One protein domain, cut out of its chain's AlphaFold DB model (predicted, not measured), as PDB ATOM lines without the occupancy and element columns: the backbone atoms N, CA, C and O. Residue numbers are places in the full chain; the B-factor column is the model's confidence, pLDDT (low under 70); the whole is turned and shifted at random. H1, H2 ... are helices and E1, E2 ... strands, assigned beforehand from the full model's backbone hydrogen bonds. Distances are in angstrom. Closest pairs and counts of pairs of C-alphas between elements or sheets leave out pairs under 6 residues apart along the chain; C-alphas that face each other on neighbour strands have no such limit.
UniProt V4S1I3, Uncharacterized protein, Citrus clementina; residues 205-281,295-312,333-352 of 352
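Overview. This is residues 205 to 281, 295 to 312 and 333 to 352 of the 352 residues of an uncharacterized protein of Citrus clementina (UniProt V4S1I3). The model shows a small sheet of three side-by-side strands, E1, E2 and E3, with one long helix, H2, packed along one of its faces and no named helix on the other face. A second helix, H1, lies crosswise at the first end of H2, off the sheet; the short H3 lies away from both helices, just before E2, and residues 274 to 279 stick out from the body. The printed part has 115 residues, with three named helices and three named strands in the order H1 H2 E1 H3 E2 E3. The sheet runs E1, E2, E3, all parallel, and the class is mixed, helices and strands. The whole is loose, with a radius of gyration of the C-alphas of 17.0 A and spans of 42 by 40 by 35 A.

Along the chain. Start at Phe 205 and find C-alpha 207 at (154.273, 106.575, 153.098); from there H1 runs through residues 207 to 222, 22.4 A long. Next look at H2, residues 234 to 252, 27.4 A from first to last C-alpha, beginning at (156.420, 112.906, 147.885). E1 takes residues 263 to 269, 19.9 A; H3, residues 296 to 299, covers 5.3 A. E2 takes residues 302 to 309, 21.7 A. E3, residues 338 to 343, covers 16.9 A and ends at C-alpha 343, (161.849, 104.749, 146.821).

Arrangement. Look first at inner strand E2: it is parallel to edge strand E1 at 20 degrees, with N 303 and O 263 2.8 A apart, within hydrogen-bond range. E2 is parallel to the other edge strand, E3, at 22 degrees, with N 339 and O 306 at 2.9 A. Residues 342 to 343 of E3 pair antiparallel with residues 350 to 351. H2 is on the sheet at a height over the sheet of 8.2 A, over E2 and, only just, E3, with 3 of its C-alphas falling there; it runs along the strands, at 24 degrees to E2 on the local plane. The closest C-alphas of H2 and E2, those of Ser 239 and Phe 307, are 7.4 A apart. H1 touches H2 with residues 210 to 214 alone, about perpendicular at 88 degrees; the closest C-alphas, of Ile 210 and Gly 234, are 6.1 A apart. H1 and H3 are not on the sheet, and H2 and H3 are apart. Every O i to N i+4 pair is within hydrogen-bond range in H1 and H2; H3 is too short for such a pair.

Size, cuts and confidence. The C-alphas farthest apart, of Glu 256 and Phe 281, are 51.2 A apart. Residues 282 to 294 and 313 to 332 are not printed, leaving gaps of 28.0 A between C-alphas 281 and 295 and 21.3 A between C-alphas 312 and 333. The link from H1 to H2 is long. The mean pLDDT of the printed part is 72.8, with 42 residues under 70, among them residues 269 to 281 and 295 to 302.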
ATOM      1  N   PHE A 205     161.199 107.836 155.401       87.69
ATOM      2  CA  PHE A 205     159.954 108.589 155.456       87.69
ATOM      3  C   PHE A 205     158.783 107.666 155.093       87.69
ATOM      4  O   PHE A 205     158.589 107.304 153.933       87.69
ATOM      5  N   ASP A 206     158.004 107.292 156.110       89.94
ATOM      6  CA  ASP A 206     156.808 106.448 155.988       89.94
ATOM      7  C   ASP A 206     155.766 107.036 155.013       89.94
ATOM      8  O   ASP A 206     155.435 108.226 155.071       89.94
ATOM      9  N   GLY A 207     155.211 106.179 154.151       88.56
ATOM     10  CA  GLY A 207     154.273 106.575 153.098       88.56
ATOM     11  C   GLY A 207     152.990 107.231 153.611       88.56
ATOM     12  O   GLY A 207     152.514 108.199 153.016       88.56
ATOM     13  N   LYS A 208     152.462 106.803 154.766       92.06
ATOM     14  CA  LYS A 208     151.254 107.399 155.368       92.06
ATOM     15  C   LYS A 208     151.545 108.807 155.885       92.06
ATOM     16  O   LYS A 208     150.736 109.714 155.683       92.06
ATOM     17  N   LYS A 209     152.720 109.025 156.489       92.31
ATOM     18  CA  LYS A 209     153.197 110.363 156.882       92.31
ATOM     19  C   LYS A 209     153.408 111.264 155.663       92.31
ATOM     20  O   LYS A 209     152.982 112.417 155.698       92.31
ATOM     21  N   ILE A 210     154.001 110.752 154.579       91.88
ATOM     22  CA  ILE A 210     154.142 111.498 153.316       91.88
ATOM     23  C   ILE A 210     152.763 111.866 152.749       91.88
ATOM     24  O   ILE A 210     152.551 113.019 152.383       91.88
ATOM     25  N   ALA A 211     151.813 110.928 152.703       92.44
ATOM     26  CA  ALA A 211     150.461 111.167 152.199       92.44
ATOM     27  C   ALA A 211     149.731 112.259 153.000       92.44
ATOM     28  O   ALA A 211     149.217 113.207 152.407       92.44
ATOM     29  N   HIS A 212     149.771 112.186 154.334       93.62
ATOM     30  CA  HIS A 212     149.186 113.200 155.215       93.62
ATOM     31  C   HIS A 212     149.823 114.590 155.027       93.62
ATOM     32  O   HIS A 212     149.128 115.605 154.971       93.62
ATOM     33  N   LEU A 213     151.149 114.654 154.865       91.75
ATOM     34  CA  LEU A 213     151.849 115.910 154.587       91.75
ATOM     35  C   LEU A 213     151.506 116.480 153.204       91.75
ATOM     36  O   LEU A 213     151.285 117.684 153.094       91.75
ATOM     37  N   LYS A 214     151.407 115.642 152.162       91.81
ATOM     38  CA  LYS A 214     150.947 116.062 150.826       91.81
ATOM     39  C   LYS A 214     149.534 116.646 150.888       91.81
ATOM     40  O   LYS A 214     149.291 117.691 150.298       91.81
ATOM     41  N   GLU A 215     148.624 116.003 151.621       92.38
ATOM     42  CA  GLU A 215     147.256 116.494 151.825       92.38
ATOM     43  C   GLU A 215     147.247 117.879 152.490       92.38
ATOM     44  O   GLU A 215     146.570 118.790 152.009       92.38
ATOM     45  N   LYS A 216     148.041 118.065 153.555       90.88
ATOM     46  CA  LYS A 216     148.174 119.359 154.234       90.88
ATOM     47  C   LYS A 216     148.716 120.447 153.300       90.88
ATOM     48  O   LYS A 216     148.118 121.516 153.218       90.88
ATOM     49  N   VAL A 217     149.803 120.173 152.572       88.50
ATOM     50  CA  VAL A 217     150.393 121.142 151.630       88.50
ATOM     51  C   VAL A 217     149.413 121.486 150.507       88.50
ATOM     52  O   VAL A 217     149.258 122.656 150.188       88.50
ATOM     53  N   ASN A 218     148.691 120.508 149.950       87.56
ATOM     54  CA  ASN A 218     147.691 120.768 148.909       87.56
ATOM     55  C   ASN A 218     146.551 121.671 149.409       87.56
ATOM     56  O   ASN A 218     146.147 122.585 148.695       87.56
ATOM     57  N   LYS A 219     146.072 121.475 150.646       86.75
ATOM     58  CA  LYS A 219     145.075 122.365 151.273       86.75
ATOM     59  C   LYS A 219     145.596 123.798 151.422       86.75
ATOM     60  O   LYS A 219     144.859 124.743 151.153       86.75
ATOM     61  N   GLU A 220     146.860 123.964 151.811       84.50
ATOM     62  CA  GLU A 220     147.502 125.281 151.911       84.50
ATOM     63  C   GLU A 220     147.746 125.926 150.532       84.50
ATOM     64  O   GLU A 220     147.598 127.137 150.408       84.50
ATOM     65  N   LEU A 221     148.055 125.157 149.481       78.56
ATOM     66  CA  LEU A 221     148.221 125.683 148.115       78.56
ATOM     67  C   LEU A 221     146.905 126.236 147.549       78.56
ATOM     68  O   LEU A 221     146.876 127.383 147.097       78.56
ATOM     69  N   VAL A 222     145.815 125.466 147.662       75.06
ATOM     70  CA  VAL A 222     144.462 125.886 147.242       75.06
ATOM     71  C   VAL A 222     144.004 127.124 148.021       75.06
ATOM     72  O   VAL A 222     143.475 128.064 147.438       75.06
ATOM     73  N   GLY A 223     144.265 127.181 149.332       70.88
ATOM     74  CA  GLY A 223     143.899 128.328 150.171       70.88
ATOM     75  C   GLY A 223     144.657 129.633 149.880       70.88
ATOM     76  O   GLY A 223     144.261 130.677 150.391       70.88
ATOM     77  N   ASN A 224     145.730 129.595 149.081       71.62
ATOM     78  CA  ASN A 224     146.585 130.749 148.776       71.62
ATOM     79  C   ASN A 224     146.519 131.199 147.298       71.62
ATOM     80  O   ASN A 224     147.362 131.988 146.873       71.62
ATOM     81  N   ASN A 225     145.537 130.729 146.516       63.53
ATOM     82  CA  ASN A 225     145.387 131.029 145.080       63.53
ATOM     83  C   ASN A 225     146.630 130.687 144.225       63.53
ATOM     84  O   ASN A 225     146.925 131.380 143.247       63.53
ATOM     85  N   PHE A 226     147.374 129.634 144.581       62.12
ATOM     86  CA  PHE A 226     148.357 129.053 143.660       62.12
ATOM     87  C   PHE A 226     147.649 128.231 142.572       62.12
ATOM     88  O   PHE A 226     146.516 127.802 142.752       62.12
ATOM     89  N   ASP A 227     148.328 128.041 141.439       58.12
ATOM     90  CA  ASP A 227     147.810 127.348 140.252       58.12
ATOM     91  C   ASP A 227     147.214 125.962 140.589       58.12
ATOM     92  O   ASP A 227     147.910 125.108 141.143       58.12
ATOM     93  N   ASP A 228     145.942 125.737 140.229       57.31
ATOM     94  CA  ASP A 228     145.146 124.535 140.556       57.31
ATOM     95  C   ASP A 228     145.787 123.226 140.044       57.31
ATOM     96  O   ASP A 228     145.494 122.132 140.534       57.31
ATOM     97  N   GLY A 229     146.694 123.315 139.064       61.03
ATOM     98  CA  GLY A 229     147.473 122.178 138.569       61.03
ATOM     99  C   GLY A 229     148.620 121.720 139.487       61.03
ATOM    100  O   GLY A 229     149.186 120.645 139.261       61.03
ATOM    101  N   LEU A 230     149.007 122.499 140.504       68.31
ATOM    102  CA  LEU A 230     150.224 122.257 141.283       68.31
ATOM    103  C   LEU A 230     149.983 121.354 142.505       68.31
ATOM    104  O   LEU A 230     149.715 121.818 143.610       68.31
ATOM    105  N   GLN A 231     150.160 120.042 142.332       80.00
ATOM    106  CA  GLN A 231     150.056 119.076 143.434       80.00
ATOM    107  C   GLN A 231     151.405 118.774 144.109       80.00
ATOM    108  O   GLN A 231     152.417 118.510 143.454       80.00
ATOM    109  N   ALA A 232     151.405 118.717 145.441       84.94
ATOM    110  CA  ALA A 232     152.547 118.299 146.244       84.94
ATOM    111  C   ALA A 232     152.962 116.853 145.920       84.94
ATOM    112  O   ALA A 232     152.170 115.910 146.004       84.94
ATOM    113  N   THR A 233     154.242 116.659 145.599       87.12
ATOM    114  CA  THR A 233     154.843 115.339 145.361       87.12
ATOM    115  C   THR A 233     155.525 114.816 146.624       87.12
ATOM    116  O   THR A 233     155.957 115.601 147.467       87.12
ATOM    117  N   GLY A 234     155.676 113.491 146.756       85.25
ATOM    118  CA  GLY A 234     156.420 112.906 147.885       85.25
ATOM    119  C   GLY A 234     157.864 113.418 147.942       85.25
ATOM    120  O   GLY A 234     158.325 113.849 148.994       85.25
ATOM    121  N   PHE A 235     158.522 113.487 146.779       84.38
ATOM    122  CA  PHE A 235     159.836 114.109 146.611       84.38
ATOM    123  C   PHE A 235     159.878 115.546 147.153       84.38
ATOM    124  O   PHE A 235     160.745 115.856 147.963       84.38
ATOM    125  N   GLY A 236     158.933 116.405 146.747       85.19
ATOM    126  CA  GLY A 236     158.906 117.810 147.165       85.19
ATOM    127  C   GLY A 236     158.657 117.996 148.663       85.19
ATOM    128  O   GLY A 236     159.267 118.866 149.278       85.19
ATOM    129  N   VAL A 237     157.816 117.153 149.270       89.25
ATOM    130  CA  VAL A 237     157.588 117.154 150.725       89.25
ATOM    131  C   VAL A 237     158.859 116.749 151.480       89.25
ATOM    132  O   VAL A 237     159.276 117.449 152.403       89.25
ATOM    133  N   VAL A 238     159.509 115.651 151.081       89.62
ATOM    134  CA  VAL A 238     160.710 115.140 151.766       89.62
ATOM    135  C   VAL A 238     161.919 116.061 151.565       89.62
ATOM    136  O   VAL A 238     162.647 116.329 152.527       89.62
ATOM    137  N   SER A 239     162.117 116.618 150.363       85.50
ATOM    138  CA  SER A 239     163.204 117.574 150.125       85.50
ATOM    139  C   SER A 239     162.991 118.884 150.888       85.50
ATOM    140  O   SER A 239     163.948 119.411 151.454       85.50
ATOM    141  N   ALA A 240     161.751 119.379 150.997       87.25
ATOM    142  CA  ALA A 240     161.429 120.566 151.791       87.25
ATOM    143  C   ALA A 240     161.671 120.356 153.297       87.25
ATOM    144  O   ALA A 240     162.252 121.227 153.947       87.25
ATOM    145  N   LEU A 241     161.292 119.196 153.852       90.06
ATOM    146  CA  LEU A 241     161.574 118.849 155.251       90.06
ATOM    147  C   LEU A 241     163.080 118.771 155.528       90.06
ATOM    148  O   LEU A 241     163.575 119.399 156.464       90.06
ATOM    149  N   THR A 242     163.813 118.049 154.679       87.50
ATOM    150  CA  THR A 242     165.270 117.889 154.795       87.50
ATOM    151  C   THR A 242     165.985 119.235 154.645       87.50
ATOM    152  O   THR A 242     166.925 119.532 155.383       87.50
ATOM    153  N   TRP A 243     165.492 120.108 153.763       88.25
ATOM    154  CA  TRP A 243     165.989 121.475 153.611       88.25
ATOM    155  C   TRP A 243     165.742 122.347 154.847       88.25
ATOM    156  O   TRP A 243     166.650 123.044 155.305       88.25
ATOM    157  N   GLY A 244     164.539 122.281 155.427       86.94
ATOM    158  CA  GLY A 244     164.208 122.980 156.669       86.94
ATOM    159  C   GLY A 244     165.102 122.545 157.834       86.94
ATOM    160  O   GLY A 244     165.656 123.395 158.536       86.94
ATOM    161  N   ALA A 245     165.318 121.235 157.985       88.31
ATOM    162  CA  ALA A 245     166.228 120.670 158.979       88.31
ATOM    163  C   ALA A 245     167.684 121.121 158.754       88.31
ATOM    164  O   ALA A 245     168.343 121.566 159.696       88.31
ATOM    165  N   PHE A 246     168.168 121.100 157.507       84.81
ATOM    166  CA  PHE A 246     169.499 121.597 157.149       84.81
ATOM    167  C   PHE A 246     169.682 123.077 157.515       84.81
ATOM    168  O   PHE A 246     170.676 123.434 158.149       84.81
ATOM    169  N   ILE A 247     168.714 123.940 157.179       83.88
ATOM    170  CA  ILE A 247     168.744 125.359 157.562       83.88
ATOM    171  C   ILE A 247     168.766 125.508 159.088       83.88
ATOM    172  O   ILE A 247     169.541 126.318 159.597       83.88
ATOM    173  N   ALA A 248     167.941 124.759 159.825       86.19
ATOM    174  CA  ALA A 248     167.897 124.831 161.284       86.19
ATOM    175  C   ALA A 248     169.256 124.466 161.910       86.19
ATOM    176  O   ALA A 248     169.823 125.264 162.656       86.19
ATOM    177  N   VAL A 249     169.840 123.327 161.518       83.69
ATOM    178  CA  VAL A 249     171.168 122.884 161.984       83.69
ATOM    179  C   VAL A 249     172.265 123.885 161.602       83.69
ATOM    180  O   VAL A 249     173.134 124.199 162.417       83.69
ATOM    181  N   ALA A 250     172.227 124.428 160.383       78.69
ATOM    182  CA  ALA A 250     173.192 125.425 159.926       78.69
ATOM    183  C   ALA A 250     173.059 126.774 160.658       78.69
ATOM    184  O   ALA A 250     174.065 127.459 160.844       78.69
ATOM    185  N   ARG A 251     171.850 127.155 161.097       78.56
ATOM    186  CA  ARG A 251     171.609 128.345 161.932       78.56
ATOM    187  C   ARG A 251     172.123 128.158 163.356       78.56
ATOM    188  O   ARG A 251     172.758 129.076 163.865       78.56
ATOM    189  N   GLU A 252     171.899 126.997 163.970       79.56
ATOM    190  CA  GLU A 252     172.389 126.717 165.327       79.56
ATOM    191  C   GLU A 252     173.923 126.657 165.370       79.56
ATOM    192  O   GLU A 252     174.533 127.454 166.077       79.56
ATOM    193  N   ARG A 253     174.567 125.871 164.491       72.94
ATOM    194  CA  ARG A 253     176.045 125.820 164.353       72.94
ATOM    195  C   ARG A 253     176.695 127.178 164.041       72.94
ATOM    196  O   ARG A 253     177.901 127.347 164.182       72.94
ATOM    197  N   LYS A 254     175.920 128.151 163.555       62.91
ATOM    198  CA  LYS A 254     176.401 129.505 163.262       62.91
ATOM    199  C   LYS A 254     176.423 130.409 164.500       62.91
ATOM    200  O   LYS A 254     177.213 131.353 164.513       62.91
ATOM    201  N   ARG A 255     175.616 130.131 165.536       56.16
ATOM    202  CA  ARG A 255     175.628 130.903 166.796       56.16
ATOM    203  C   ARG A 255     176.991 130.863 167.501       56.16
ATOM    204  O   ARG A 255     177.274 131.751 168.293       56.16
ATOM    205  N   GLU A 256     177.831 129.885 167.164       54.66
ATOM    206  CA  GLU A 256     179.123 129.632 167.804       54.66
ATOM    207  C   GLU A 256     180.335 130.310 167.131       54.66
ATOM    208  O   GLU A 256     181.362 130.435 167.791       54.66
ATOM    209  N   ILE A 257     180.281 130.714 165.843       58.09
ATOM    210  CA  ILE A 257     181.527 130.953 165.066       58.09
ATOM    211  C   ILE A 257     181.679 132.335 164.397       58.09
ATOM    212  O   ILE A 257     182.758 132.906 164.529       58.09
ATOM    213  N   ASP A 258     180.698 132.906 163.673       56.09
ATOM    214  CA  ASP A 258     180.863 134.283 163.136       56.09
ATOM    215  C   ASP A 258     179.563 134.954 162.626       56.09
ATOM    216  O   ASP A 258     178.662 134.308 162.080       56.09
ATOM    217  N   LYS A 259     179.489 136.292 162.705       54.56
ATOM    218  CA  LYS A 259     178.303 137.111 162.348       54.56
ATOM    219  C   LYS A 259     178.081 137.325 160.833       54.56
ATOM    220  O   LYS A 259     177.272 138.165 160.442       54.56
ATOM    221  N   LYS A 260     178.734 136.569 159.943       59.22
ATOM    222  CA  LYS A 260     178.579 136.722 158.476       59.22
ATOM    223  C   LYS A 260     177.233 136.201 157.968       59.22
ATOM    224  O   LYS A 260     176.818 135.100 158.322       59.22
ATOM    225  N   LEU A 261     176.532 136.952 157.114       54.56
ATOM    226  CA  LEU A 261     175.357 136.428 156.403       54.56
ATOM    227  C   LEU A 261     175.798 135.320 155.432       54.56
ATOM    228  O   LEU A 261     176.655 135.549 154.583       54.56
ATOM    229  N   TYR A 262     175.193 134.139 155.559       63.78
ATOM    230  CA  TYR A 262     175.291 133.071 154.568       63.78
ATOM    231  C   TYR A 262     173.955 132.996 153.847       63.78
ATOM    232  O   TYR A 262     172.908 132.960 154.500       63.78
ATOM    233  N   TYR A 263     174.001 132.959 152.522       71.00
ATOM    234  CA  TYR A 263     172.832 132.632 151.718       71.00
ATOM    235  C   TYR A 263     172.632 131.114 151.728       71.00
ATOM    236  O   TYR A 263     173.598 130.356 151.804       71.00
ATOM    237  N   TYR A 264     171.384 130.670 151.662       78.38
ATOM    238  CA  TYR A 264     171.027 129.255 151.650       78.38
ATOM    239  C   TYR A 264     170.550 128.890 150.242       78.38
ATOM    240  O   TYR A 264     169.625 129.525 149.742       78.38
ATOM    241  N   ALA A 265     171.182 127.905 149.599       75.75
ATOM    242  CA  ALA A 265     170.786 127.420 148.276       75.75
ATOM    243  C   ALA A 265     170.567 125.898 148.249       75.75
ATOM    244  O   ALA A 265     171.225 125.145 148.968       75.75
ATOM    245  N   VAL A 266     169.663 125.462 147.373       75.00
ATOM    246  CA  VAL A 266     169.377 124.054 147.084       75.00
ATOM    247  C   VAL A 266     169.704 123.786 145.622       75.00
ATOM    248  O   VAL A 266     169.246 124.531 144.756       75.00
ATOM    249  N   TYR A 267     170.437 122.711 145.340       73.50
ATOM    250  CA  TYR A 267     170.566 122.184 143.979       73.50
ATOM    251  C   TYR A 267     169.788 120.882 143.830       73.50
ATOM    252  O   TYR A 267     169.864 120.001 144.682       73.50
ATOM    253  N   TYR A 268     169.080 120.756 142.711       72.62
ATOM    254  CA  TYR A 268     168.374 119.545 142.310       72.62
ATOM    255  C   TYR A 268     168.986 118.999 141.023       72.62
ATOM    256  O   TYR A 268     168.956 119.681 139.994       72.62
ATOM    257  N   THR A 269     169.486 117.762 141.030       66.12
ATOM    258  CA  THR A 269     169.760 117.062 139.765       66.12
ATOM    259  C   THR A 269     168.454 116.506 139.213       66.12
ATOM    260  O   THR A 269     167.727 115.822 139.933       66.12
ATOM    261  N   MET A 270     168.162 116.749 137.936       64.00
ATOM    262  CA  MET A 270     166.945 116.258 137.289       64.00
ATOM    263  C   MET A 270     167.253 115.548 135.972       64.00
ATOM    264  O   MET A 270     168.160 115.947 135.243       64.00
ATOM    265  N   ASN A 271     166.469 114.520 135.644       67.44
ATOM    266  CA  ASN A 271     166.534 113.885 134.335       67.44
ATOM    267  C   ASN A 271     165.970 114.850 133.274       67.44
ATOM    268  O   ASN A 271     164.804 115.245 133.335       67.44
ATOM    269  N   LEU A 272     166.818 115.246 132.322       64.62
ATOM    270  CA  LEU A 272     166.473 116.202 131.268       64.62
ATOM    271  C   LEU A 272     165.981 115.537 129.972       64.62
ATOM    272  O   LEU A 272     165.466 116.250 129.113       64.62
ATOM    273  N   ARG A 273     166.093 114.203 129.825       61.97
ATOM    274  CA  ARG A 273     165.742 113.475 128.583       61.97
ATOM    275  C   ARG A 273     164.324 113.810 128.105       61.97
ATOM    276  O   ARG A 273     164.128 114.095 126.930       61.97
ATOM    277  N   ASN A 274     163.378 113.874 129.046       59.28
ATOM    278  CA  ASN A 274     161.950 114.097 128.790       59.28
ATOM    279  C   ASN A 274     161.511 115.563 129.000       59.28
ATOM    280  O   ASN A 274     160.317 115.842 129.009       59.28
ATOM    281  N   LYS A 275     162.453 116.491 129.236       59.16
ATOM    282  CA  LYS A 275     162.170 117.909 129.542       59.16
ATOM    283  C   LYS A 275     162.660 118.891 128.475       59.16
ATOM    284  O   LYS A 275     162.420 120.087 128.604       59.16
ATOM    285  N   MET A 276     163.357 118.411 127.448       54.81
ATOM    286  CA  MET A 276     163.765 119.224 126.301       54.81
ATOM    287  C   MET A 276     162.855 118.953 125.105       54.81
ATOM    288  O   MET A 276     162.356 117.840 124.947       54.81
ATOM    289  N   ASN A 277     162.662 119.969 124.262       45.97
ATOM    290  CA  ASN A 277     161.921 119.859 123.012       45.97
ATOM    291  C   ASN A 277     162.832 120.274 121.834       45.97
ATOM    292  O   ASN A 277     163.218 121.444 121.780       45.97
ATOM    293  N   PRO A 278     163.197 119.360 120.913       51.09
ATOM    294  CA  PRO A 278     162.906 117.925 120.949       51.09
ATOM    295  C   PRO A 278     163.644 117.202 122.100       51.09
ATOM    296  O   PRO A 278     164.674 117.696 122.574       51.09
ATOM    297  N   PRO A 279     163.167 116.019 122.532       47.19
ATOM    298  CA  PRO A 279     163.910 115.145 123.439       47.19
ATOM    299  C   PRO A 279     165.302 114.834 122.876       47.19
ATOM    300  O   PRO A 279     165.444 114.572 121.678       47.19
ATOM    301  N   ILE A 280     166.347 114.857 123.714       48.72
ATOM    302  CA  ILE A 280     167.717 114.629 123.229       48.72
ATOM    303  C   ILE A 280     167.892 113.171 122.786       48.72
ATOM    304  O   ILE A 280     168.128 112.278 123.599       48.72
ATOM    305  N   PHE A 281     167.935 112.978 121.471       37.84
ATOM    306  CA  PHE A 281     168.792 111.979 120.842       37.84
ATOM    307  C   PHE A 281     170.158 112.624 120.590       37.84
ATOM    308  O   PHE A 281     170.237 113.745 120.087       37.84
ATOM    309  N   CYS A 295     182.462 128.472 138.501       36.84
ATOM    310  CA  CYS A 295     181.410 128.629 139.522       36.84
ATOM    311  C   CYS A 295     181.929 128.644 140.973       36.84
ATOM    312  O   CYS A 295     181.341 129.304 141.829       36.84
ATOM    313  N   ASP A 296     183.046 127.961 141.229       37.00
ATOM    314  CA  ASP A 296     183.746 127.867 142.515       37.00
ATOM    315  C   ASP A 296     183.959 129.240 143.193       37.00
ATOM    316  O   ASP A 296     183.890 129.335 144.418       37.00
ATOM    317  N   GLU A 297     184.152 130.313 142.414       36.50
ATOM    318  CA  GLU A 297     184.440 131.670 142.907       36.50
ATOM    319  C   GLU A 297     183.241 132.327 143.636       36.50
ATOM    320  O   GLU A 297     183.430 133.194 144.490       36.50
ATOM    321  N   TYR A 298     182.006 131.873 143.377       42.97
ATOM    322  CA  TYR A 298     180.787 132.366 144.043       42.97
ATOM    323  C   TYR A 298     180.328 131.494 145.225       42.97
ATOM    324  O   TYR A 298     179.620 131.977 146.114       42.97
ATOM    325  N   MET A 299     180.745 130.225 145.278       48.12
ATOM    326  CA  MET A 299     180.216 129.233 146.230       48.12
ATOM    327  C   MET A 299     180.592 129.514 147.694       48.12
ATOM    328  O   MET A 299     179.862 129.121 148.601       48.12
ATOM    329  N   GLY A 300     181.675 130.257 147.955       53.75
ATOM    330  CA  GLY A 300     182.165 130.541 149.314       53.75
ATOM    331  C   GLY A 300     181.219 131.346 150.227       53.75
ATOM    332  O   GLY A 300     181.469 131.436 151.429       53.75
ATOM    333  N   ARG A 301     180.137 131.930 149.688       59.44
ATOM    334  CA  ARG A 301     179.120 132.691 150.453       59.44
ATOM    335  C   ARG A 301     177.819 131.925 150.712       59.44
ATOM    336  O   ARG A 301     176.953 132.436 151.427       59.44
ATOM    337  N   PHE A 302     177.676 130.723 150.158       65.75
ATOM    338  CA  PHE A 302     176.453 129.932 150.255       65.75
ATOM    339  C   PHE A 302     176.640 128.715 151.170       65.75
ATOM    340  O   PHE A 302     177.676 128.052 151.161       65.75
ATOM    341  N   LYS A 303     175.609 128.403 151.958       74.25
ATOM    342  CA  LYS A 303     175.397 127.072 152.530       74.25
ATOM    343  C   LYS A 303     174.468 126.326 151.589       74.25
ATOM    344  O   LYS A 303     173.366 126.793 151.304       74.25
ATOM    345  N   VAL A 304     174.962 125.212 151.072       71.56
ATOM    346  CA  VAL A 304     174.375 124.520 149.933       71.56
ATOM    347  C   VAL A 304     174.073 123.092 150.335       71.56
ATOM    348  O   VAL A 304     174.978 122.422 150.815       71.56
ATOM    349  N   ILE A 305     172.843 122.638 150.100       75.25
ATOM    350  CA  ILE A 305     172.531 121.207 150.056       75.25
ATOM    351  C   ILE A 305     172.276 120.797 148.602       75.25
ATOM    352  O   ILE A 305     171.676 121.549 147.826       75.25
ATOM    353  N   SER A 306     172.732 119.607 148.226       75.94
ATOM    354  CA  SER A 306     172.410 118.992 146.936       75.94
ATOM    355  C   SER A 306     171.448 117.829 147.148       75.94
ATOM    356  O   SER A 306     171.720 116.956 147.968       75.94
ATOM    357  N   PHE A 307     170.350 117.798 146.398       74.94
ATOM    358  CA  PHE A 307     169.446 116.653 146.321       74.94
ATOM    359  C   PHE A 307     169.619 115.955 144.978       74.94
ATOM    360  O   PHE A 307     169.288 116.510 143.922       74.94
ATOM    361  N   ASN A 308     170.061 114.703 145.037       73.62
ATOM    362  CA  ASN A 308     169.963 113.797 143.906       73.62
ATOM    363  C   ASN A 308     168.698 112.955 144.078       73.62
ATOM    364  O   ASN A 308     168.449 112.426 145.155       73.62
ATOM    365  N   SER A 309     167.889 112.831 143.029       74.00
ATOM    366  CA  SER A 309     166.690 111.994 143.066       74.00
ATOM    367  C   SER A 309     166.847 110.817 142.130       74.00
ATOM    368  O   SER A 309     167.125 110.994 140.943       74.00
ATOM    369  N   VAL A 310     166.619 109.626 142.669       69.62
ATOM    370  CA  VAL A 310     166.370 108.413 141.890       69.62
ATOM    371  C   VAL A 310     164.993 107.808 142.228       69.62
ATOM    372  O   VAL A 310     164.679 106.693 141.817       69.62
ATOM    373  N   VAL A 311     164.147 108.577 142.934       70.56
ATOM    374  CA  VAL A 311     162.711 108.318 143.135       70.56
ATOM    375  C   VAL A 311     162.032 108.105 141.781       70.56
ATOM    376  O   VAL A 311     162.241 108.877 140.842       70.56
ATOM    377  N   GLY A 312     161.209 107.064 141.682       69.12
ATOM    378  CA  GLY A 312     160.509 106.702 140.447       69.12
ATOM    379  C   GLY A 312     161.356 105.980 139.392       69.12
ATOM    380  O   GLY A 312     160.814 105.629 138.346       69.12
ATOM    381  N   LEU A 333     179.008 107.357 150.326       63.50
ATOM    382  CA  LEU A 333     179.587 108.509 149.657       63.50
ATOM    383  C   LEU A 333     180.431 109.311 150.663       63.50
ATOM    384  O   LEU A 333     180.470 109.030 151.861       63.50
ATOM    385  N   SER A 334     181.185 110.298 150.184       59.56
ATOM    386  CA  SER A 334     182.040 111.151 151.036       59.56
ATOM    387  C   SER A 334     181.933 112.623 150.642       59.56
ATOM    388  O   SER A 334     182.908 113.371 150.658       59.56
ATOM    389  N   PHE A 335     180.721 113.025 150.260       64.81
ATOM    390  CA  PHE A 335     180.376 114.391 149.889       64.81
ATOM    391  C   PHE A 335     179.511 114.996 150.999       64.81
ATOM    392  O   PHE A 335     178.459 114.435 151.292       64.81
ATOM    393  N   PRO A 336     179.943 116.088 151.653       68.44
ATOM    394  CA  PRO A 336     179.129 116.739 152.668       68.44
ATOM    395  C   PRO A 336     177.909 117.400 152.018       68.44
ATOM    396  O   PRO A 336     177.950 117.765 150.843       68.44
ATOM    397  N   ASP A 337     176.857 117.593 152.810       75.50
ATOM    398  CA  ASP A 337     175.656 118.339 152.423       75.50
ATOM    399  C   ASP A 337     174.989 117.793 151.126       75.50
ATOM    400  O   ASP A 337     174.492 118.536 150.276       75.50
ATOM    401  N   LEU A 338     174.976 116.461 150.982       76.06
ATOM    402  CA  LEU A 338     174.337 115.704 149.899       76.06
ATOM    403  C   LEU A 338     173.254 114.778 150.473       76.06
ATOM    404  O   LEU A 338     173.555 113.946 151.322       76.06
ATOM    405  N   ALA A 339     172.030 114.883 149.957       80.12
ATOM    406  CA  ALA A 339     170.925 113.961 150.223       80.12
ATOM    407  C   ALA A 339     170.564 113.202 148.936       80.12
ATOM    408  O   ALA A 339     170.587 113.789 147.845       80.12
ATOM    409  N   ILE A 340     170.232 111.909 149.038       78.69
ATOM    410  CA  ILE A 340     169.829 111.110 147.873       78.69
ATOM    411  C   ILE A 340     168.495 110.432 148.133       78.69
ATOM    412  O   ILE A 340     168.412 109.496 148.914       78.69
ATOM    413  N   LEU A 341     167.465 110.886 147.421       82.00
ATOM    414  CA  LEU A 341     166.109 110.381 147.583       82.00
ATOM    415  C   LEU A 341     165.881 109.147 146.699       82.00
ATOM    416  O   LEU A 341     166.061 109.208 145.476       82.00
ATOM    417  N   THR A 342     165.458 108.043 147.316       79.56
ATOM    418  CA  THR A 342     165.098 106.768 146.672       79.56
ATOM    419  C   THR A 342     163.691 106.334 147.095       79.56
ATOM    420  O   THR A 342     163.171 106.793 148.110       79.56
ATOM    421  N   ASN A 343     163.058 105.432 146.340       81.19
ATOM    422  CA  ASN A 343     161.849 104.749 146.821       81.19
ATOM    423  C   ASN A 343     162.231 103.765 147.944       81.19
ATOM    424  O   ASN A 343     163.282 103.120 147.849       81.19
ATOM    425  N   SER A 344     161.370 103.596 148.950       77.81
ATOM    426  CA  SER A 344     161.442 102.455 149.874       77.81
ATOM    427  C   SER A 344     161.142 101.131 149.153       77.81
ATOM    428  O   SER A 344     160.632 101.117 148.030       77.81
ATOM    429  N   SER A 345     161.461  99.999 149.787       71.81
ATOM    430  CA  SER A 345     161.268  98.655 149.211       71.81
ATOM    431  C   SER A 345     159.805  98.245 149.011       71.81
ATOM    432  O   SER A 345     159.524  97.418 148.147       71.81
ATOM    433  N   ASP A 346     158.876  98.843 149.758       74.69
ATOM    434  CA  ASP A 346     157.426  98.697 149.567       74.69
ATOM    435  C   ASP A 346     156.849  99.645 148.494       74.69
ATOM    436  O   ASP A 346     155.717  99.458 148.062       74.69
ATOM    437  N   GLY A 347     157.623 100.637 148.033       75.94
ATOM    438  CA  GLY A 347     157.212 101.633 147.038       75.94
ATOM    439  C   GLY A 347     156.315 102.766 147.558       75.94
ATOM    440  O   GLY A 347     156.064 103.711 146.811       75.94
ATOM    441  N   GLU A 348     155.868 102.708 148.814       80.12
ATOM    442  CA  GLU A 348     154.926 103.670 149.412       80.12
ATOM    443  C   GLU A 348     155.634 104.869 150.074       80.12
ATOM    444  O   GLU A 348     155.068 105.958 150.193       80.12
ATOM    445  N   GLY A 349     156.878 104.675 150.519       83.88
ATOM    446  CA  GLY A 349     157.707 105.654 151.218       83.88
ATOM    447  C   GLY A 349     158.903 106.165 150.408       83.88
ATOM    448  O   GLY A 349     159.115 105.832 149.238       83.88
ATOM    449  N   ILE A 350     159.712 107.005 151.056       83.81
ATOM    450  CA  ILE A 350     160.960 107.552 150.504       83.81
ATOM    451  C   ILE A 350     162.085 107.343 151.515       83.81
ATOM    452  O   ILE A 350     161.903 107.588 152.705       83.81
ATOM    453  N   GLU A 351     163.258 106.942 151.039       82.75
ATOM    454  CA  GLU A 351     164.494 106.935 151.826       82.75
ATOM    455  C   GLU A 351     165.388 108.101 151.380       82.75
ATOM    456  O   GLU A 351     165.401 108.440 150.194       82.75
ATOM    457  N   SER A 352     166.094 108.733 152.326       73.50
ATOM    458  CA  SER A 352     167.015 109.864 152.103       73.50
ATOM    459  C   SER A 352     168.402 109.633 152.680       73.50
ATOM    460  O   SER A 352     168.494 108.833 153.639       73.50
TER     461      SER A 352